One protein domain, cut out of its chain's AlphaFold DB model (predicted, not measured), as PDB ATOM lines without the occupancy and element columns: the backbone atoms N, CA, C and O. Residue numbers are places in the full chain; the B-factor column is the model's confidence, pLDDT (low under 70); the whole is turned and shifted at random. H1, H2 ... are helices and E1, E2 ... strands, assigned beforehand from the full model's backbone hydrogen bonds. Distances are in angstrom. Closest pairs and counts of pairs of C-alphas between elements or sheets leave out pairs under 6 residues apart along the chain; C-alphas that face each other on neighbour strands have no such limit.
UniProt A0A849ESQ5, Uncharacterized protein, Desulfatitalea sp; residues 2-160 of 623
ATOM      1  N   GLN A   2     -15.316  49.041 -22.307       61.97
ATOM      2  CA  GLN A   2     -15.633  49.986 -21.224       61.97
ATOM      3  C   GLN A   2     -15.852  49.186 -19.935       61.97
ATOM      4  O   GLN A   2     -16.410  48.094 -20.002       61.97
ATOM      5  N   GLY A   3     -15.420  49.713 -18.786       70.00
ATOM      6  CA  GLY A   3     -15.696  49.096 -17.487       70.00
ATOM      7  C   GLY A   3     -17.200  49.052 -17.208       70.00
ATOM      8  O   GLY A   3     -17.898  50.050 -17.399       70.00
ATOM      9  N   ILE A   4     -17.701  47.894 -16.774       74.81
ATOM     10  CA  ILE A   4     -19.118  47.698 -16.453       74.81
ATOM     11  C   ILE A   4     -19.348  48.128 -15.003       74.81
ATOM     12  O   ILE A   4     -18.962  47.437 -14.060       74.81
ATOM     13  N   ASN A   5     -19.982  49.285 -14.821       75.06
ATOM     14  CA  ASN A   5     -20.353  49.774 -13.496       75.06
ATOM     15  C   ASN A   5     -21.557  48.998 -12.944       75.06
ATOM     16  O   ASN A   5     -22.505  48.712 -13.672       75.06
ATOM     17  N   GLY A   6     -21.540  48.713 -11.639       76.50
ATOM     18  CA  GLY A   6     -22.627  47.999 -10.959       76.50
ATOM     19  C   GLY A   6     -22.519  46.471 -10.997       76.50
ATOM     20  O   GLY A   6     -23.436  45.798 -10.528       76.50
ATOM     21  N   ALA A   7     -21.413  45.919 -11.506       84.06
ATOM     22  CA  ALA A   7     -21.106  44.505 -11.334       84.06
ATOM     23  C   ALA A   7     -20.817  44.188  -9.855       84.06
ATOM     24  O   ALA A   7     -20.079  44.906  -9.174       84.06
ATOM     25  N   MET A   8     -21.399  43.098  -9.371       88.25
ATOM     26  CA  MET A   8     -21.122  42.492  -8.079       88.25
ATOM     27  C   MET A   8     -20.302  41.225  -8.278       88.25
ATOM     28  O   MET A   8     -20.623  40.402  -9.139       88.25
ATOM     29  N   VAL A   9     -19.271  41.067  -7.452       90.25
ATOM     30  CA  VAL A   9     -18.464  39.852  -7.369       90.25
ATOM     31  C   VAL A   9     -18.715  39.226  -6.010       90.25
ATOM     32  O   VAL A   9     -18.520  39.881  -4.989       90.25
ATOM     33  N   THR A  10     -19.167  37.978  -5.990       90.06
ATOM     34  CA  THR A  10     -19.320  37.199  -4.754       90.06
ATOM     35  C   THR A  10     -18.337  36.046  -4.791       90.06
ATOM     36  O   THR A  10     -18.261  35.375  -5.812       90.06
ATOM     37  N   ALA A  11     -17.601  35.804  -3.713       88.44
ATOM     38  CA  ALA A  11     -16.657  34.706  -3.597       88.44
ATOM     39  C   ALA A  11     -17.154  33.619  -2.638       88.44
ATOM     40  O   ALA A  11     -17.849  33.885  -1.646       88.44
ATOM     41  N   LYS A  12     -16.755  32.392  -2.958       87.38
ATOM     42  CA  LYS A  12     -16.893  31.179  -2.156       87.38
ATOM     43  C   LYS A  12     -15.503  30.563  -1.992       87.38
ATOM     44  O   LYS A  12     -14.799  30.437  -2.990       87.38
ATOM     45  N   LEU A  13     -15.123  30.203  -0.764       84.94
ATOM     46  CA  LEU A  13     -13.801  29.664  -0.427       84.94
ATOM     47  C   LEU A  13     -13.925  28.185  -0.049       84.94
ATOM     48  O   LEU A  13     -14.641  27.840   0.894       84.94
ATOM     49  N   GLY A  14     -13.257  27.303  -0.790       74.94
ATOM     50  CA  GLY A  14     -13.392  25.853  -0.645       74.94
ATOM     51  C   GLY A  14     -14.860  25.402  -0.589       74.94
ATOM     52  O   GLY A  14     -15.664  25.687  -1.481       74.94
ATOM     53  N   ASN A  15     -15.236  24.730   0.504       70.69
ATOM     54  CA  ASN A  15     -16.598  24.234   0.737       70.69
ATOM     55  C   ASN A  15     -17.514  25.217   1.497       70.69
ATOM     56  O   ASN A  15     -18.570  24.803   1.975       70.69
ATOM     57  N   SER A  16     -17.143  26.495   1.631       78.38
ATOM     58  CA  SER A  16     -17.982  27.488   2.312       78.38
ATOM     59  C   SER A  16     -19.250  27.836   1.521       78.38
ATOM     60  O   SER A  16     -19.359  27.585   0.319       78.38
ATOM     61  N   ASP A  17     -20.205  28.487   2.182       83.75
ATOM     62  CA  ASP A  17     -21.267  29.210   1.480       83.75
ATOM     63  C   ASP A  17     -20.700  30.458   0.778       83.75
ATOM     64  O   ASP A  17     -19.621  30.958   1.122       83.75
ATOM     65  N   TRP A  18     -21.428  30.964  -0.221       83.12
ATOM     66  CA  TRP A  18     -21.142  32.255  -0.855       83.12
ATOM     67  C   TRP A  18     -21.284  33.381   0.173       83.12
ATOM     68  O   TRP A  18     -22.317  33.465   0.840       83.12
ATOM     69  N   GLY A  19     -20.287  34.265   0.298       80.62
ATOM     70  CA  GLY A  19     -20.355  35.276   1.363       80.62
ATOM     71  C   GLY A  19     -19.457  36.500   1.244       80.62
ATOM     72  O   GLY A  19     -19.854  37.570   1.703       80.62
ATOM     73  N   LEU A  20     -18.283  36.400   0.621       81.62
ATOM     74  CA  LEU A  20     -17.408  37.565   0.456       81.62
ATOM     75  C   LEU A  20     -17.836  38.342  -0.786       81.62
ATOM     76  O   LEU A  20     -17.718  37.838  -1.896       81.62
ATOM     77  N   THR A  21     -18.351  39.557  -0.618       84.25
ATOM     78  CA  THR A  21     -18.843  40.366  -1.741       84.25
ATOM     79  C   THR A  21     -18.000  41.612  -1.950       84.25
ATOM     80  O   THR A  21     -17.780  42.365  -1.003       84.25
ATOM     81  N   ALA A  22     -17.637  41.888  -3.198       84.50
ATOM     82  CA  ALA A  22     -17.057  43.151  -3.627       84.50
ATOM     83  C   ALA A  22     -17.942  43.810  -4.691       84.50
ATOM     84  O   ALA A  22     -18.441  43.163  -5.615       84.50
ATOM     85  N   SER A  23     -18.136  45.122  -4.567       77.62
ATOM     86  CA  SER A  23     -18.760  45.934  -5.608       77.62
ATOM     87  C   SER A  23     -17.691  46.504  -6.528       77.62
ATOM     88  O   SER A  23     -16.695  47.049  -6.052       77.62
ATOM     89  N   ASN A  24     -17.931  46.447  -7.833       76.75
ATOM     90  CA  ASN A  24     -17.051  47.058  -8.812       76.75
ATOM     91  C   ASN A  24     -17.103  48.603  -8.741       76.75
ATOM     92  O   ASN A  24     -18.189  49.190  -8.696       76.75
ATOM     93  N   SER A  25     -15.937  49.256  -8.779       71.56
ATOM     94  CA  SER A  25     -15.775  50.700  -8.989       71.56
ATOM     95  C   SER A  25     -14.900  50.954 -10.222       71.56
ATOM     96  O   SER A  25     -13.748  50.527 -10.272       71.56
ATOM     97  N   ASN A  26     -15.431  51.665 -11.225       71.94
ATOM     98  CA  ASN A  26     -14.739  52.001 -12.481       71.94
ATOM     99  C   ASN A  26     -14.204  50.797 -13.284       71.94
ATOM    100  O   ASN A  26     -13.216  50.925 -14.001       71.94
ATOM    101  N   GLY A  27     -14.842  49.635 -13.198       73.44
ATOM    102  CA  GLY A  27     -14.392  48.409 -13.857       73.44
ATOM    103  C   GLY A  27     -13.474  47.528 -13.004       73.44
ATOM    104  O   GLY A  27     -13.204  46.410 -13.427       73.44
ATOM    105  N   HIS A  28     -13.079  47.955 -11.800       81.81
ATOM    106  CA  HIS A  28     -12.176  47.213 -10.915       81.81
ATOM    107  C   HIS A  28     -12.882  46.708  -9.652       81.81
ATOM    108  O   HIS A  28     -13.805  47.348  -9.146       81.81
ATOM    109  N   PHE A  29     -12.429  45.575  -9.123       86.50
ATOM    110  CA  PHE A  29     -12.859  45.030  -7.838       86.50
ATOM    111  C   PHE A  29     -11.647  44.462  -7.090       86.50
ATOM    112  O   PHE A  29     -10.643  44.118  -7.707       86.50
ATOM    113  N   GLU A  30     -11.756  44.367  -5.771       87.50
ATOM    114  CA  GLU A  30     -10.749  43.766  -4.900       87.50
ATOM    115  C   GLU A  30     -11.478  42.957  -3.826       87.50
ATOM    116  O   GLU A  30     -12.470  43.428  -3.262       87.50
ATOM    117  N   ILE A  31     -11.011  41.736  -3.568       86.75
ATOM    118  CA  ILE A  31     -11.459  40.908  -2.446       86.75
ATOM    119  C   ILE A  31     -10.224  40.646  -1.590       86.75
ATOM    120  O   ILE A  31      -9.319  39.933  -2.010       86.75
ATOM    121  N   ALA A  32     -10.179  41.276  -0.420       85.69
ATOM    122  CA  ALA A  32      -9.075  41.153   0.523       85.69
ATOM    123  C   ALA A  32      -9.311  40.012   1.527       85.69
ATOM    124  O   ALA A  32     -10.412  39.467   1.622       85.69
ATOM    125  N   ASP A  33      -8.267  39.694   2.295       83.00
ATOM    126  CA  ASP A  33      -8.293  38.750   3.419       83.00
ATOM    127  C   ASP A  33      -8.715  37.313   3.047       83.00
ATOM    128  O   ASP A  33      -9.253  36.571   3.872       83.00
ATOM    129  N   ILE A  34      -8.446  36.898   1.804       83.00
ATOM    130  CA  ILE A  34      -8.569  35.496   1.396       83.00
ATOM    131  C   ILE A  34      -7.345  34.727   1.929       83.00
ATOM    132  O   ILE A  34      -6.217  35.180   1.713       83.00
ATOM    133  N   PRO A  35      -7.518  33.585   2.624       84.00
ATOM    134  CA  PRO A  35      -6.390  32.776   3.073       84.00
ATOM    135  C   PRO A  35      -5.520  32.308   1.895       84.00
ATOM    136  O   PRO A  35      -6.012  32.100   0.786       84.00
ATOM    137  N   GLN A  36      -4.219  32.155   2.133       82.69
ATOM    138  CA  GLN A  36      -3.289  31.623   1.131       82.69
ATOM    139  C   GLN A  36      -3.563  30.139   0.847       82.69
ATOM    140  O   GLN A  36      -4.142  29.456   1.698       82.69
ATOM    141  N   ALA A  37      -3.114  29.645  -0.314       80.81
ATOM    142  CA  ALA A  37      -3.275  28.249  -0.740       80.81
ATOM    143  C   ALA A  37      -4.727  27.755  -0.592       80.81
ATOM    144  O   ALA A  37      -4.997  26.709  -0.005       80.81
ATOM    145  N   SER A  38      -5.678  28.591  -1.013       80.88
ATOM    146  CA  SER A  38      -7.110  28.341  -0.872       80.88
ATOM    147  C   SER A  38      -7.809  28.367  -2.220       80.88
ATOM    148  O   SER A  38      -7.730  29.353  -2.953       80.88
ATOM    149  N   ASP A  39      -8.579  27.315  -2.488       83.25
ATOM    150  CA  ASP A  39      -9.506  27.263  -3.614       83.25
ATOM    151  C   ASP A  39     -10.599  28.323  -3.472       83.25
ATOM    152  O   ASP A  39     -11.218  28.468  -2.408       83.25
ATOM    153  N   TYR A  40     -10.911  29.012  -4.566       82.69
ATOM    154  CA  TYR A  40     -12.014  29.957  -4.612       82.69
ATOM    155  C   TYR A  40     -12.819  29.889  -5.913       82.69
ATOM    156  O   TYR A  40     -12.324  29.594  -7.002       82.69
ATOM    157  N   MET A  41     -14.102  30.226  -5.792       85.75
ATOM    158  CA  MET A  41     -14.991  30.512  -6.913       85.75
ATOM    159  C   MET A  41     -15.477  31.951  -6.806       85.75
ATOM    160  O   MET A  41     -15.883  32.381  -5.727       85.75
ATOM    161  N   LEU A  42     -15.491  32.679  -7.920       87.94
ATOM    162  CA  LEU A  42     -16.050  34.025  -8.022       87.94
ATOM    163  C   LEU A  42     -17.263  34.008  -8.947       87.94
ATOM    164  O   LEU A  42     -17.178  33.551 -10.084       87.94
ATOM    165  N   LEU A  43     -18.378  34.544  -8.469       88.75
ATOM    166  CA  LEU A  43     -19.603  34.758  -9.223       88.75
ATOM    167  C   LEU A  43     -19.724  36.240  -9.576       88.75
ATOM    168  O   LEU A  43     -19.880  37.089  -8.697       88.75
ATOM    169  N   PHE A  44     -19.680  36.529 -10.873       88.56
ATOM    170  CA  PHE A  44     -19.850  37.856 -11.451       88.56
ATOM    171  C   PHE A  44     -21.287  38.032 -11.918       88.56
ATOM    172  O   PHE A  44     -21.781  37.263 -12.747       88.56
ATOM    173  N   GLN A  45     -21.953  39.059 -11.398       88.81
ATOM    174  CA  GLN A  45     -23.342  39.372 -11.727       88.81
ATOM    175  C   GLN A  45     -23.510  40.872 -11.900       88.81
ATOM    176  O   GLN A  45     -22.841  41.659 -11.239       88.81
ATOM    177  N   VAL A  46     -24.456  41.280 -12.737       88.50
ATOM    178  CA  VAL A  46     -24.872  42.682 -12.846       88.50
ATOM    179  C   VAL A  46     -26.370  42.733 -12.533       88.50
ATOM    180  O   VAL A  46     -27.197  42.523 -13.428       88.50
ATOM    181  N   PRO A  47     -26.750  42.926 -11.257       84.12
ATOM    182  CA  PRO A  47     -28.144  42.832 -10.834       84.12
ATOM    183  C   PRO A  47     -29.066  43.780 -11.611       84.12
ATOM    184  O   PRO A  47     -28.768  44.961 -11.771       84.12
ATOM    185  N   GLY A  48     -30.216  43.267 -12.061       81.25
ATOM    186  CA  GLY A  48     -31.230  44.059 -12.769       81.25
ATOM    187  C   GLY A  48     -30.887  44.411 -14.223       81.25
ATOM    188  O   GLY A  48     -31.513  45.310 -14.780       81.25
ATOM    189  N   SER A  49     -29.916  43.722 -14.828       84.25
ATOM    190  CA  SER A  49     -29.510  43.904 -16.226       84.25
ATOM    191  C   SER A  49     -29.715  42.630 -17.062       84.25
ATOM    192  O   SER A  49     -30.059  41.582 -16.520       84.25
ATOM    193  N   GLU A  50     -29.484  42.720 -18.377       85.62
ATOM    194  CA  GLU A  50     -29.540  41.581 -19.313       85.62
ATOM    195  C   GLU A  50     -28.218  40.791 -19.389       85.62
ATOM    196  O   GLU A  50     -28.105  39.853 -20.180       85.62
ATOM    197  N   TYR A  51     -27.211  41.151 -18.582       88.12
ATOM    198  CA  TYR A  51     -25.923  40.459 -18.559       88.12
ATOM    199  C   TYR A  51     -26.049  39.054 -17.974       88.12
ATOM    200  O   TYR A  51     -26.636  38.842 -16.912       88.12
ATOM    201  N   VAL A  52     -25.432  38.095 -18.658       86.94
ATOM    202  CA  VAL A  52     -25.369  36.706 -18.211       86.94
ATOM    203  C   VAL A  52     -24.357  36.578 -17.069       86.94
ATOM    204  O   VAL A  52     -23.249  37.113 -17.145       86.94
ATOM    205  N   ASN A  53     -24.737  35.857 -16.011       86.81
ATOM    206  CA  ASN A  53     -23.848  35.569 -14.886       86.81
ATOM    207  C   ASN A  53     -22.633  34.757 -15.345       86.81
ATOM    208  O   ASN A  53     -22.746  33.897 -16.220       86.81
ATOM    209  N   ARG A  54     -21.484  34.980 -14.708       84.31
ATOM    210  CA  ARG A  54     -20.251  34.265 -15.043       84.31
ATOM    211  C   ARG A  54     -19.524  33.775 -13.802       84.31
ATOM    212  O   ARG A  54     -19.513  34.465 -12.786       84.31
ATOM    213  N   ILE A  55     -18.894  32.611 -13.910       84.50
ATOM    214  CA  ILE A  55     -18.067  32.029 -12.852       84.50
ATOM    215  C   ILE A  55     -16.590  32.094 -13.246       84.50
ATOM    216  O   ILE A  55     -16.247  31.840 -14.402       84.50
ATOM    217  N   TYR A  56     -15.731  32.401 -12.279       83.81
ATOM    218  CA  TYR A  56     -14.283  32.209 -12.337       83.81
ATOM    219  C   TYR A  56     -13.867  31.246 -11.227       83.81
ATOM    220  O   TYR A  56     -14.366  31.365 -10.108       83.81
ATOM    221  N   VAL A  57     -12.958  30.320 -11.515       80.81
ATOM    222  CA  VAL A  57     -12.381  29.408 -10.517       80.81
ATOM    223  C   VAL A  57     -10.864  29.561 -10.467       80.81
ATOM    224  O   VAL A  57     -10.225  29.711 -11.512       80.81
ATOM    225  N   GLY A  58     -10.292  29.538  -9.266       79.38
ATOM    226  CA  GLY A  58      -8.855  29.693  -9.051       79.38
ATOM    227  C   GLY A  58      -8.410  29.228  -7.666       79.38
ATOM    228  O   GLY A  58      -9.238  28.833  -6.847       79.38
ATOM    229  N   GLU A  59      -7.107  29.306  -7.419       83.00
ATOM    230  CA  GLU A  59      -6.463  29.045  -6.128       83.00
ATOM    231  C   GLU A  59      -5.590  30.255  -5.768       83.00
ATOM    232  O   GLU A  59      -4.974  30.858  -6.654       83.00
ATOM    233  N   THR A  60      -5.570  30.660  -4.495       82.75
ATOM    234  CA  THR A  60      -4.671  31.730  -4.039       82.75
ATOM    235  C   THR A  60      -3.234  31.234  -3.917       82.75
ATOM    236  O   THR A  60      -2.983  30.132  -3.431       82.75
ATOM    237  N   GLN A  61      -2.257  32.056  -4.300       79.12
ATOM    238  CA  GLN A  61      -0.852  31.648  -4.233       79.12
ATOM    239  C   GLN A  61      -0.364  31.466  -2.785       79.12
ATOM    240  O   GLN A  61      -0.633  32.288  -1.904       79.12
ATOM    241  N   ALA A  62       0.415  30.407  -2.543       77.06
ATOM    242  CA  ALA A  62       1.131  30.209  -1.285       77.06
ATOM    243  C   ALA A  62       2.331  31.167  -1.201       77.06
ATOM    244  O   ALA A  62       3.175  31.190  -2.099       77.06
ATOM    245  N   ASN A  63       2.449  31.933  -0.116       70.50
ATOM    246  CA  ASN A  63       3.603  32.800   0.103       70.50
ATOM    247  C   ASN A  63       4.054  32.769   1.566       70.50
ATOM    248  O   ASN A  63       3.365  33.238   2.467       70.50
ATOM    249  N   LEU A  64       5.275  32.283   1.788       64.00
ATOM    250  CA  LEU A  64       5.866  32.154   3.120       64.00
ATOM    251  C   LEU A  64       6.084  33.504   3.835       64.00
ATOM    252  O   LEU A  64       6.291  33.506   5.044       64.00
ATOM    253  N   ASN A  65       6.025  34.644   3.126       59.50
ATOM    254  CA  ASN A  65       6.291  35.972   3.685       59.50
ATOM    255  C   ASN A  65       5.248  37.034   3.268       59.50
ATOM    256  O   ASN A  65       5.346  37.634   2.198       59.50
ATOM    257  N   GLY A  66       4.330  37.368   4.183       66.88
ATOM    258  CA  GLY A  66       3.463  38.554   4.097       66.88
ATOM    259  C   GLY A  66       2.231  38.418   3.191       66.88
ATOM    260  O   GLY A  66       1.813  37.317   2.841       66.88
ATOM    261  N   ASN A  67       1.624  39.561   2.846       73.62
ATOM    262  CA  ASN A  67       0.447  39.627   1.974       73.62
ATOM    263  C   ASN A  67       0.867  39.484   0.500       73.62
ATOM    264  O   ASN A  67       1.763  40.199   0.046       73.62
ATOM    265  N   SER A  68       0.195  38.608  -0.247       75.44
ATOM    266  CA  SER A  68       0.299  38.483  -1.707       75.44
ATOM    267  C   SER A  68      -0.917  39.109  -2.399       75.44
ATOM    268  O   SER A  68      -1.968  39.291  -1.786       75.44
ATOM    269  N   PHE A  69      -0.758  39.461  -3.677       81.31
ATOM    270  CA  PHE A  69      -1.838  39.931  -4.544       81.31
ATOM    271  C   PHE A  69      -1.894  39.032  -5.775       81.31
ATOM    272  O   PHE A  69      -0.902  38.944  -6.499       81.31
ATOM    273  N   ASP A  70      -3.053  38.426  -6.016       79.38
ATOM    274  CA  ASP A  70      -3.301  37.603  -7.196       79.38
ATOM    275  C   ASP A  70      -4.140  38.399  -8.205       79.38
ATOM    276  O   ASP A  70      -5.268  38.805  -7.917       79.38
ATOM    277  N   ASP A  71      -3.577  38.650  -9.391       83.75
ATOM    278  CA  ASP A  71      -4.284  39.289 -10.504       83.75
ATOM    279  C   ASP A  71      -4.926  38.218 -11.393       83.75
ATOM    280  O   ASP A  71      -4.235  37.430 -12.039       83.75
ATOM    281  N   ILE A  72      -6.260  38.198 -11.431       81.31
ATOM    282  CA  ILE A  72      -7.027  37.250 -12.247       81.31
ATOM    283  C   ILE A  72      -7.243  37.726 -13.693       81.31
ATOM    284  O   ILE A  72      -7.853  37.011 -14.493       81.31
ATOM    285  N   GLY A  73      -6.781  38.934 -14.027       83.69
ATOM    286  CA  GLY A  73      -6.951  39.562 -15.330       83.69
ATOM    287  C   GLY A  73      -8.360  40.108 -15.586       83.69
ATOM    288  O   GLY A  73      -9.117  40.462 -14.681       83.69
ATOM    289  N   GLU A  74      -8.717  40.217 -16.868       83.75
ATOM    290  CA  GLU A  74      -9.997  40.781 -17.301       83.75
ATOM    291  C   GLU A  74     -11.096  39.716 -17.405       83.75
ATOM    292  O   GLU A  74     -10.943  38.689 -18.067       83.75
ATOM    293  N   VAL A  75     -12.265  40.008 -16.827       85.12
ATOM    294  CA  VAL A  75     -13.453  39.147 -16.909       85.12
ATOM    295  C   VAL A  75     -14.495  39.790 -17.827       85.12
ATOM    296  O   VAL A  75     -15.210  40.697 -17.396       85.12
ATOM    297  N   PRO A  76     -14.633  39.350 -19.095       84.56
ATOM    298  CA  PRO A  76     -15.670  39.894 -19.958       84.56
ATOM    299  C   PRO A  76     -17.058  39.391 -19.541       84.56
ATOM    300  O   PRO A  76     -17.258  38.193 -19.320       84.56
ATOM    301  N   LEU A  77     -18.013  40.319 -19.471       86.00
ATOM    302  CA  LEU A  77     -19.440  40.061 -19.273       86.00
ATOM    303  C   LEU A  77     -20.199  40.556 -20.506       86.00
ATOM    304  O   LEU A  77     -19.810  41.557 -21.111       86.00
ATOM    305  N   SER A  78     -21.277  39.867 -20.872       88.06
ATOM    306  CA  SER A  78     -22.091  40.229 -22.031       88.06
ATOM    307  C   SER A  78     -23.576  39.993 -21.789       88.06
ATOM    308  O   SER A  78     -23.950  39.148 -20.972       88.06
ATOM    309  N   GLU A  79     -24.404  40.742 -22.510       89.75
ATOM    310  CA  GLU A  79     -25.857  40.574 -22.552       89.75
ATOM    311  C   GLU A  79     -26.238  39.221 -23.163       89.75
ATOM    312  O   GLU A  79     -25.499  38.641 -23.963       89.75
ATOM    313  N   ALA A  80     -27.399  38.705 -22.776       89.38
ATOM    314  CA  ALA A  80     -27.925  37.448 -23.284       89.38
ATOM    315  C   ALA A  80     -28.320  37.528 -24.774       89.38
ATOM    316  O   ALA A  80     -28.891  38.511 -25.240       89.38
ATOM    317  N   THR A  81     -28.078  36.451 -25.519       91.69
ATOM    318  CA  THR A  81     -28.610  36.209 -26.866       91.69
ATOM    319  C   THR A  81     -29.199  34.803 -26.948       91.69
ATOM    320  O   THR A  81     -28.686  33.875 -26.324       91.69
ATOM    321  N   THR A  82     -30.273  34.629 -27.714       93.44
ATOM    322  CA  THR A  82     -30.891  33.314 -27.927       93.44
ATOM    323  C   THR A  82     -30.418  32.731 -29.250       93.44
ATOM    324  O   THR A  82     -30.637  33.324 -30.306       93.44
ATOM    325  N   VAL A  83     -29.817  31.542 -29.198       93.62
ATOM    326  CA  VAL A  83     -29.460  30.747 -30.379       93.62
ATOM    327  C   VAL A  83     -30.528  29.677 -30.581       93.62
ATOM    328  O   VAL A  83     -30.823  28.919 -29.656       93.62
ATOM    329  N   SER A  84     -31.099  29.607 -31.788       95.44
ATOM    330  CA  SER A  84     -32.152  28.645 -32.138       95.44
ATOM    331  C   SER A  84     -31.784  27.838 -33.382       95.44
ATOM    332  O   SER A  84     -31.454  28.417 -34.415       95.44
ATOM    333  N   PHE A  85     -31.880  26.509 -33.302       96.00
ATOM    334  CA  PHE A  85     -31.484  25.590 -34.376       96.00
ATOM    335  C   PHE A  85     -32.294  24.285 -34.360       96.00
ATOM    336  O   PHE A  85     -32.880  23.919 -33.344       96.00
ATOM    337  N   SER A  86     -32.323  23.566 -35.483       96.25
ATOM    338  CA  SER A  86     -32.952  22.235 -35.600       96.25
ATOM    339  C   SER A  86     -31.913  21.123 -35.743       96.25
ATOM    340  O   SER A  86     -30.838  21.355 -36.288       96.25
ATOM    341  N   VAL A  87     -32.230  19.906 -35.300       95.25
ATOM    342  CA  VAL A  87     -31.379  18.720 -35.501       95.25
ATOM    343  C   VAL A  87     -32.129  17.716 -36.371       95.25
ATOM    344  O   VAL A  87     -33.289  17.422 -36.091       95.25
ATOM    345  N   TYR A  88     -31.488  17.212 -37.424       93.69
ATOM    346  CA  TYR A  88     -32.074  16.316 -38.419       93.69
ATOM    347  C   TYR A  88     -31.340  14.983 -38.476       93.69
ATOM    348  O   TYR A  88     -30.117  14.938 -38.376       93.69
ATOM    349  N   ASP A  89     -32.088  13.917 -38.722       89.38
ATOM    350  CA  ASP A  89     -31.544  12.630 -39.141       89.38
ATOM    351  C   ASP A  89     -31.285  12.645 -40.659       89.38
ATOM    352  O   ASP A  89     -32.180  12.948 -41.450       89.38
ATOM    353  N   GLU A  90     -30.055  12.333 -41.067       87.62
ATOM    354  CA  GLU A  90     -29.597  12.282 -42.457       87.62
ATOM    355  C   GLU A  90     -30.391  11.269 -43.295       87.62
ATOM    356  O   GLU A  90     -30.666  11.526 -44.468       87.62
ATOM    357  N   GLU A  91     -30.769  10.128 -42.712       83.25
ATOM    358  CA  GLU A  91     -31.421   9.041 -43.447       83.25
ATOM    359  C   GLU A  91     -32.924   9.273 -43.596       83.25
ATOM    360  O   GLU A  91     -33.493   9.049 -44.669       83.25
ATOM    361  N   THR A  92     -33.580   9.728 -42.526       85.56
ATOM    362  CA  THR A  92     -35.043   9.877 -42.498       85.56
ATOM    363  C   THR A  92     -35.523  11.301 -42.771       85.56
ATOM    364  O   THR A  92     -36.700  11.497 -43.080       85.56
ATOM    365  N   GLY A  93     -34.651  12.306 -42.649       84.44
ATOM    366  CA  GLY A  93     -34.994  13.728 -42.747       84.44
ATOM    367  C   GLY A  93     -35.876  14.247 -41.604       84.44
ATOM    368  O   GLY A  93     -36.366  15.374 -41.673       84.44
ATOM    369  N   SER A  94     -36.119  13.432 -40.573       89.12
ATOM    370  CA  SER A  94     -36.965  13.782 -39.428       89.12
ATOM    371  C   SER A  94     -36.184  14.569 -38.374       89.12
ATOM    372  O   SER A  94     -34.955  14.518 -38.335       89.12
ATOM    373  N   PHE A  95     -36.895  15.298 -37.506       91.19
ATOM    374  CA  PHE A  95     -36.269  15.973 -36.369       91.19
ATOM    375  C   PHE A  95     -35.773  14.958 -35.335       91.19
ATOM    376  O   PHE A  95     -36.521  14.061 -34.946       91.19
ATOM    377  N   VAL A  96     -34.544  15.146 -34.857       90.50
ATOM    378  CA  VAL A  96     -33.992  14.411 -33.714       90.50
ATOM    379  C   VAL A  96     -34.398  15.142 -32.436       90.50
ATOM    380  O   VAL A  96     -34.126  16.332 -32.281       90.50
ATOM    381  N   SER A  97     -35.072  14.430 -31.533       89.44
ATOM    382  CA  SER A  97     -35.496  14.916 -30.215       89.44
ATOM    383  C   SER A  97     -34.829  14.115 -29.098       89.44
ATOM    384  O   SER A  97     -34.392  12.998 -29.341       89.44
ATOM    385  N   GLY A  98     -34.827  14.636 -27.868       88.75
ATOM    386  CA  GLY A  98     -34.288  13.940 -26.687       88.75
ATOM    387  C   GLY A  98     -32.891  14.401 -26.273       88.75
ATOM    388  O   GLY A  98     -32.534  14.250 -25.114       88.75
ATOM    389  N   LEU A  99     -32.155  15.059 -27.174       93.00
ATOM    390  CA  LEU A  99     -30.881  15.705 -26.848       93.00
ATOM    391  C   LEU A  99     -31.093  16.884 -25.888       93.00
ATOM    392  O   LEU A  99     -32.088  17.603 -26.014       93.00
ATOM    393  N   VAL A 100     -30.119  17.137 -25.016       92.81
ATOM    394  CA  VAL A 100     -30.032  18.347 -24.184       92.81
ATOM    395  C   VAL A 100     -28.676  18.997 -24.433       92.81
ATOM    396  O   VAL A 100     -27.640  18.403 -24.155       92.81
ATOM    397  N   PHE A 101     -28.672  20.208 -24.994       92.75
ATOM    398  CA  PHE A 101     -27.440  20.947 -25.252       92.75
ATOM    399  C   PHE A 101     -27.086  21.835 -24.063       92.75
ATOM    400  O   PHE A 101     -27.890  22.668 -23.643       92.75
ATOM    401  N   HIS A 102     -25.847  21.706 -23.597       90.81
ATOM    402  CA  HIS A 102     -25.245  22.540 -22.569       90.81
ATOM    403  C   HIS A 102     -24.207  23.491 -23.169       90.81
ATOM    404  O   HIS A 102     -23.327  23.069 -23.921       90.81
ATOM    405  N   GLY A 103     -24.291  24.774 -22.820       86.50
ATOM    406  CA  GLY A 103     -23.283  25.789 -23.120       86.50
ATOM    407  C   GLY A 103     -22.548  26.218 -21.852       86.50
ATOM    408  O   GLY A 103     -23.175  26.662 -20.894       86.50
ATOM    409  N   TYR A 104     -21.221  26.122 -21.838       78.56
ATOM    410  CA  TYR A 104     -20.410  26.483 -20.670       78.56
ATOM    411  C   TYR A 104     -19.719  27.835 -20.871       78.56
ATOM    412  O   TYR A 104     -18.922  27.996 -21.792       78.56
ATOM    413  N   SER A 105     -19.993  28.803 -19.990       74.94
ATOM    414  CA  SER A 105     -19.378  30.139 -20.017       74.94
ATOM    415  C   SER A 105     -18.689  30.472 -18.687       74.94
ATOM    416  O   SER A 105     -19.142  31.342 -17.941       74.94
ATOM    417  N   TYR A 106     -17.594  29.778 -18.371       75.94
ATOM    418  CA  TYR A 106     -16.775  30.027 -17.175       75.94
ATOM    419  C   TYR A 106     -15.365  30.530 -17.537       75.94
ATOM    420  O   TYR A 106     -15.012  30.642 -18.713       75.94
ATOM    421  N   LEU A 107     -14.593  30.926 -16.527       73.62
ATOM    422  CA  LEU A 107     -13.157  31.221 -16.592       73.62
ATOM    423  C   LEU A 107     -12.415  30.337 -15.592       73.62
ATOM    424  O   LEU A 107     -12.970  30.001 -14.547       73.62
ATOM    425  N   SER A 108     -11.159  30.014 -15.889       69.50
ATOM    426  CA  SER A 108     -10.260  29.341 -14.952       69.50
ATOM    427  C   SER A 108      -8.913  30.055 -14.922       69.50
ATOM    428  O   SER A 108      -8.382  30.408 -15.974       69.50
ATOM    429  N   GLY A 109      -8.384  30.267 -13.718       58.47
ATOM    430  CA  GLY A 109      -7.028  30.765 -13.480       58.47
ATOM    431  C   GLY A 109      -5.957  29.678 -13.398       58.47
ATOM    432  O   GLY A 109      -4.795  30.002 -13.189       58.47
ATOM    433  N   CYS A 110      -6.327  28.401 -13.537       56.75
ATOM    434  CA  CYS A 110      -5.450  27.275 -13.198       56.75
ATOM    435  C   CYS A 110      -4.727  26.632 -14.389       56.75
ATOM    436  O   CYS A 110      -4.050  25.620 -14.220       56.75
ATOM    437  N   ASP A 111      -4.820  27.228 -15.581       49.31
ATOM    438  CA  ASP A 111      -4.032  26.814 -16.743       49.31
ATOM    439  C   ASP A 111      -2.818  27.743 -16.893       49.31
ATOM    440  O   ASP A 111      -2.921  28.895 -17.318       49.31
ATOM    441  N   THR A 112      -1.642  27.249 -16.503       37.56
ATOM    442  CA  THR A 112      -0.364  27.971 -16.645       37.56
ATOM    443  C   THR A 112       0.157  27.977 -18.085       37.56
ATOM    444  O   THR A 112       1.234  28.519 -18.349       37.56
ATOM    445  N   THR A 113      -0.597  27.433 -19.045       33.44
ATOM    446  CA  THR A 113      -0.273  27.548 -20.464       33.44
ATOM    447  C   THR A 113      -1.271  28.457 -21.183       33.44
ATOM    448  O   THR A 113      -2.463  28.169 -21.207       33.44
ATOM    449  N   PRO A 114      -0.826  29.543 -21.847       31.38
ATOM    450  CA  PRO A 114      -1.661  30.276 -22.789       31.38
ATOM    451  C   PRO A 114      -1.749  29.452 -24.079       31.38
ATOM    452  O   PRO A 114      -1.200  29.819 -25.118       31.38
ATOM    453  N   GLN A 115      -2.368  28.278 -24.005       33.09
ATOM    454  CA  GLN A 115      -2.814  27.550 -25.177       33.09
ATOM    455  C   GLN A 115      -4.316  27.749 -25.329       33.09
ATOM    456  O   GLN A 115      -5.046  27.953 -24.368       33.09
ATOM    457  N   TYR A 116      -4.751  27.772 -26.584       35.09
ATOM    458  CA  TYR A 116      -6.144  27.770 -27.011       35.09
ATOM    459  C   TYR A 116      -6.846  26.501 -26.493       35.09
ATOM    460  O   TYR A 116      -7.100  25.560 -27.247       35.09
ATOM    461  N   THR A 117      -7.121  26.436 -25.195       36.84
ATOM    462  CA  THR A 117      -7.804  25.306 -24.580       36.84
ATOM    463  C   THR A 117      -9.294  25.531 -24.793       36.84
ATOM    464  O   THR A 117      -9.946  26.303 -24.092       36.84
ATOM    465  N   TYR A 118      -9.830  24.900 -25.841       40.25
ATOM    466  CA  TYR A 118     -11.271  24.749 -26.016       40.25
ATOM    467  C   TYR A 118     -11.861  24.230 -24.697       40.25
ATOM    468  O   TYR A 118     -11.324  23.251 -24.172       40.25
ATOM    469  N   PRO A 119     -12.935  24.838 -24.155       43.38
ATOM    470  CA  PRO A 119     -13.570  24.354 -22.938       43.38
ATOM    471  C   PRO A 119     -14.184  22.987 -23.234       43.38
ATOM    472  O   PRO A 119     -15.300  22.870 -23.735       43.38
ATOM    473  N   TYR A 120     -13.405  21.944 -22.980       42.47
ATOM    474  CA  TYR A 120     -13.853  20.568 -22.980       42.47
ATOM    475  C   TYR A 120     -14.515  20.326 -21.622       42.47
ATOM    476  O   TYR A 120     -13.821  20.408 -20.607       42.47
ATOM    477  N   PRO A 121     -15.816  20.003 -21.555       40.44
ATOM    478  CA  PRO A 121     -16.467  19.695 -20.281       40.44
ATOM    479  C   PRO A 121     -15.946  18.408 -19.617       40.44
ATOM    480  O   PRO A 121     -16.284  18.138 -18.471       40.44
ATOM    481  N   TYR A 122     -15.088  17.646 -20.307       41.97
ATOM    482  CA  TYR A 122     -14.461  16.419 -19.808       41.97
ATOM    483  C   TYR A 122     -12.954  16.364 -20.088       41.97
ATOM    484  O   TYR A 122     -12.380  15.292 -20.271       41.97
ATOM    485  N   SER A 123     -12.282  17.521 -20.104       37.03
ATOM    486  CA  SER A 123     -10.839  17.514 -19.873       37.03
ATOM    487  C   SER A 123     -10.613  17.050 -18.436       37.03
ATOM    488  O   SER A 123     -10.886  17.776 -17.483       37.03
ATOM    489  N   THR A 124     -10.071  15.847 -18.279       36.19
ATOM    490  CA  THR A 124      -9.449  15.375 -17.035       36.19
ATOM    491  C   THR A 124      -8.224  16.217 -16.631       36.19
ATOM    492  O   THR A 124      -7.567  15.905 -15.644       36.19
ATOM    493  N   GLY A 125      -7.911  17.283 -17.380       36.03
ATOM    494  CA  GLY A 125      -6.789  18.194 -17.179       36.03
ATOM    495  C   GLY A 125      -7.127  19.542 -16.536       36.03
ATOM    496  O   GLY A 125      -6.251  20.394 -16.504       36.03
ATOM    497  N   VAL A 126      -8.334  19.768 -15.994       41.16
ATOM    498  CA  VAL A 126      -8.513  20.803 -14.944       41.16
ATOM    499  C   VAL A 126      -8.213  20.131 -13.604       41.16
ATOM    500  O   VAL A 126      -9.099  19.850 -12.805       41.16
ATOM    501  N   SER A 127      -6.957  19.730 -13.422       42.22
ATOM    502  CA  SER A 127      -6.547  18.767 -12.397       42.22
ATOM    503  C   SER A 127      -6.179  19.387 -11.048       42.22
ATOM    504  O   SER A 127      -5.534  18.718 -10.248       42.22
ATOM    505  N   SER A 128      -6.561  20.631 -10.760       45.66
ATOM    506  CA  SER A 128      -6.221  21.220  -9.455       45.66
ATOM    507  C   SER A 128      -7.227  22.200  -8.863       45.66
ATOM    508  O   SER A 128      -7.273  22.289  -7.647       45.66
ATOM    509  N   CYS A 129      -8.088  22.864  -9.645       48.31
ATOM    510  CA  CYS A 129      -8.975  23.896  -9.092       48.31
ATOM    511  C   CYS A 129     -10.432  23.727  -9.540       48.31
ATOM    512  O   CYS A 129     -10.844  24.235 -10.586       48.31
ATOM    513  N   GLY A 130     -11.232  23.044  -8.722       45.47
ATOM    514  CA  GLY A 130     -12.693  23.068  -8.811       45.47
ATOM    515  C   GLY A 130     -13.351  21.715  -9.090       45.47
ATOM    516  O   GLY A 130     -13.051  21.022 -10.057       45.47
ATOM    517  N   ASN A 131     -14.333  21.367  -8.255       47.94
ATOM    518  CA  ASN A 131     -15.250  20.259  -8.509       47.94
ATOM    519  C   ASN A 131     -16.033  20.508  -9.809       47.94
ATOM    520  O   ASN A 131     -16.867  21.415  -9.867       47.94
ATOM    521  N   ASN A 132     -15.831  19.654 -10.819       54.16
ATOM    522  CA  ASN A 132     -16.548  19.691 -12.103       54.16
ATOM    523  C   ASN A 132     -18.083  19.723 -11.948       54.16
ATOM    524  O   ASN A 132     -18.780  20.246 -12.814       54.16
ATOM    525  N   SER A 133     -18.633  19.209 -10.840       56.09
ATOM    526  CA  SER A 133     -20.075  19.248 -10.571       56.09
ATOM    527  C   SER A 133     -20.610  20.669 -10.366       56.09
ATOM    528  O   SER A 133     -21.671  20.988 -10.887       56.09
ATOM    529  N   LEU A 134     -19.869  21.544  -9.677       58.38
ATOM    530  CA  LEU A 134     -20.327  22.903  -9.359       58.38
ATOM    531  C   LEU A 134     -20.319  23.820 -10.586       58.38
ATOM    532  O   LEU A 134     -21.136  24.726 -10.674       58.38
ATOM    533  N   ILE A 135     -19.418  23.592 -11.547       64.44
ATOM    534  CA  ILE A 135     -19.381  24.355 -12.806       64.44
ATOM    535  C   ILE A 135     -20.586  23.993 -13.691       64.44
ATOM    536  O   ILE A 135     -21.115  24.855 -14.397       64.44
ATOM    537  N   ARG A 136     -21.061  22.739 -13.630       65.62
ATOM    538  CA  ARG A 136     -22.234  22.276 -14.391       65.62
ATOM    539  C   ARG A 136     -23.536  22.939 -13.949       65.62
ATOM    540  O   ARG A 136     -24.363  23.222 -14.815       65.62
ATOM    541  N   ASP A 137     -23.666  23.275 -12.667       68.75
ATOM    542  CA  ASP A 137     -24.833  23.986 -12.122       68.75
ATOM    543  C   ASP A 137     -25.019  25.394 -12.723       68.75
ATOM    544  O   ASP A 137     -26.114  25.952 -12.672       68.75
ATOM    545  N   TYR A 138     -23.967  25.968 -13.321       73.69
ATOM    546  CA  TYR A 138     -23.998  27.275 -13.990       73.69
ATOM    547  C   TYR A 138     -23.912  27.170 -15.521       73.69
ATOM    548  O   TYR A 138     -23.585  28.152 -16.193       73.69
ATOM    549  N   SER A 139     -24.182  25.989 -16.085       83.75
ATOM    550  CA  SER A 139     -24.287  25.817 -17.535       83.75
ATOM    551  C   SER A 139     -25.596  26.391 -18.085       83.75
ATOM    552  O   SER A 139     -26.616  26.455 -17.401       83.75
ATOM    553  N   HIS A 140     -25.561  26.814 -19.346       87.25
ATOM    554  CA  HIS A 140     -26.757  27.176 -20.105       87.25
ATOM    555  C   HIS A 140     -27.364  25.913 -20.689       87.25
ATOM    556  O   HIS A 140     -26.632  25.125 -21.276       87.25
ATOM    557  N   GLU A 141     -28.675  25.735 -20.579       91.94
ATOM    558  CA  GLU A 141     -29.365  24.540 -21.072       91.94
ATOM    559  C   GLU A 141     -30.346  24.894 -22.193       91.94
ATOM    560  O   GLU A 141     -31.040  25.916 -22.146       91.94
ATOM    561  N   SER A 142     -30.396  24.059 -23.230       95.06
ATOM    562  CA  SER A 142     -31.343  24.220 -24.329       95.06
ATOM    563  C   SER A 142     -32.743  23.724 -23.976       95.06
ATOM    564  O   SER A 142     -32.900  22.664 -23.382       95.06
ATOM    565  N   ILE A 143     -33.764  24.406 -24.488       95.12
ATOM    566  CA  ILE A 143     -35.160  23.963 -24.444       95.12
ATOM    567  C   ILE A 143     -35.580  23.500 -25.842       95.12
ATOM    568  O   ILE A 143     -35.364  24.216 -26.824       95.12
ATOM    569  N   TYR A 144     -36.205  22.323 -25.937       95.56
ATOM    570  CA  TYR A 144     -36.735  21.782 -27.192       95.56
ATOM    571  C   TYR A 144     -38.221  22.120 -27.389       95.56
ATOM    572  O   TYR A 144     -39.063  21.806 -26.547       95.56
ATOM    573  N   ASP A 145     -38.560  22.721 -28.530       94.31
ATOM    574  CA  ASP A 145     -39.936  22.945 -28.979       94.31
ATOM    575  C   ASP A 145     -40.358  21.828 -29.944       94.31
ATOM    576  O   ASP A 145     -39.976  21.818 -31.117       94.31
ATOM    577  N   SER A 146     -41.188  20.905 -29.458       88.50
ATOM    578  CA  SER A 146     -41.684  19.757 -30.229       88.50
ATOM    579  C   SER A 146     -42.671  20.117 -31.345       88.50
ATOM    580  O   SER A 146     -42.879  19.306 -32.246       88.50
ATOM    581  N   VAL A 147     -43.269  21.315 -31.327       86.81
ATOM    582  CA  VAL A 147     -44.175  21.790 -32.388       86.81
ATOM    583  C   VAL A 147     -43.375  22.337 -33.567       86.81
ATOM    584  O   VAL A 147     -43.773  22.160 -34.719       86.81
ATOM    585  N   ARG A 148     -42.258  23.016 -33.286       87.38
ATOM    586  CA  ARG A 148     -41.394  23.635 -34.304       87.38
ATOM    587  C   ARG A 148     -40.196  22.775 -34.709       87.38
ATOM    588  O   ARG A 148     -39.617  23.043 -35.755       87.38
ATOM    589  N   GLY A 149     -39.838  21.764 -33.916       90.62
ATOM    590  CA  GLY A 149     -38.645  20.943 -34.133       90.62
ATOM    591  C   GLY A 149     -37.347  21.719 -33.892       90.62
ATOM    592  O   GLY A 149     -36.365  21.529 -34.610       90.62
ATOM    593  N   THR A 150     -37.354  22.658 -32.943       95.94
ATOM    594  CA  THR A 150     -36.248  23.605 -32.719       95.94
ATOM    595  C   THR A 150     -35.776  23.587 -31.275       95.94
ATOM    596  O   THR A 150     -36.585  23.713 -30.357       95.94
ATOM    597  N   TYR A 151     -34.463  23.528 -31.088       97.25
ATOM    598  CA  TYR A 151     -33.775  23.819 -29.837       97.25
ATOM    599  C   TYR A 151     -33.554  25.323 -29.699       97.25
ATOM    600  O   TYR A 151     -33.304  26.006 -30.692       97.25
ATOM    601  N   SER A 152     -33.659  25.854 -28.482       95.88
ATOM    602  CA  SER A 152     -33.305  27.239 -28.155       95.88
ATOM    603  C   SER A 152     -32.489  27.291 -26.871       95.88
ATOM    604  O   SER A 152     -32.907  26.724 -25.866       95.88
ATOM    605  N   ILE A 153     -31.351  27.979 -26.897       94.50
ATOM    606  CA  ILE A 153     -30.451  28.146 -25.750       94.50
ATOM    607  C   ILE A 153     -30.068  29.619 -25.593       94.50
ATOM    608  O   ILE A 153     -29.818  30.311 -26.580       94.50
ATOM    609  N   VAL A 154     -30.054  30.105 -24.351       91.88
ATOM    610  CA  VAL A 154     -29.647  31.476 -24.014       91.88
ATOM    611  C   VAL A 154     -28.161  31.471 -23.676       91.88
ATOM    612  O   VAL A 154     -27.742  30.726 -22.803       91.88
ATOM    613  N   LEU A 155     -27.363  32.283 -24.366       90.69
ATOM    614  CA  LEU A 155     -25.907  32.350 -24.225       90.69
ATOM    615  C   LEU A 155     -25.445  33.808 -24.093       90.69
ATOM    616  O   LEU A 155     -26.156  34.711 -24.536       90.69
ATOM    617  N   PRO A 156     -24.258  34.086 -23.532       89.19
ATOM    618  CA  PRO A 156     -23.682  35.425 -23.588       89.19
ATOM    619  C   PRO A 156     -23.335  35.820 -25.030       89.19
ATOM    620  O   PRO A 156     -22.661  35.088 -25.754       89.19
ATOM    621  N   ASN A 157     -23.764  37.008 -25.451       86.75
ATOM    622  CA  ASN A 157     -23.517  37.517 -26.794       86.75
ATOM    623  C   ASN A 157     -22.024  37.820 -27.019       86.75
ATOM    624  O   ASN A 157     -21.340  38.284 -26.110       86.75
ATOM    625  N   ASN A 158     -21.507  37.625 -28.233       80.69
ATOM    626  CA  ASN A 158     -20.106  37.906 -28.596       80.69
ATOM    627  C   ASN A 158     -19.032  37.221 -27.719       80.69
ATOM    628  O   ASN A 158     -17.878  37.651 -27.738       80.69
ATOM    629  N   LEU A 159     -19.380  36.174 -26.961       83.12
ATOM    630  CA  LEU A 159     -18.423  35.299 -26.285       83.12
ATOM    631  C   LEU A 159     -18.440  33.925 -26.955       83.12
ATOM    632  O   LEU A 159     -19.498  33.396 -27.287       83.12
ATOM    633  N   GLU A 160     -17.257  33.353 -27.164       82.00
ATOM    634  CA  GLU A 160     -17.112  32.028 -27.758       82.00
ATOM    635  C   GLU A 160     -17.553  30.954 -26.753       82.00
ATOM    636  O   GLU A 160     -16.868  30.687 -25.769       82.00
TER     637      GLU A 160
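AT A GLANCE: This is residues 2 to 160 of the 623 residues of an uncharacterized protein of Desulfatitalea sp (UniProt A0A849ESQ5). With little regular structure, this elongated model sets two sheets end to end: five strands, order E2, E1, E3, E4, E7, mixed, and three, E5, E9, E8, antiparallel, with E6 between. Residues 112 to 117 stick out. The printed part has 159 residues, under half in named elements, mostly strand: E1 to E7, H1, E8, E9. It is loose, radius of gyration of the C-alphas 18.7 A, spanning 67 by 36 by 30 A.

IN THESE COORDINATES: Find E1, residues 8 to 13, from C-alpha 8 at (-21.122, 42.492, -8.079). Its sheet adds E2, 20 to 23; E3, 39 to 45, 20.1 A; E4, 54 to 59; E7, 106 to 108. Elsewhere find E5, 80 to 89, 29.7 A; E6, 101 to 103; H1, 132 to 136; E8, 143 to 145; E9, 150 to 156, ending at (-23.682, 35.425, -23.588).

HOW THE PARTS SIT: Look between antiparallel E1 and E3: N 10 and O 43 are 2.9 A apart, within hydrogen-bond range. H1, its O i to N i+4 pair within range, only grazes this sheet. Antiparallel E5 and E9 bring N 83 and O 153 to 2.9 A. E6 runs on into E7 at 52 degrees.

THE WHOLE: The printed part has no cut. E7 to H1 is a long link; pLDDT is under 70 at residues 2, 64 to 66 and 108 to 137.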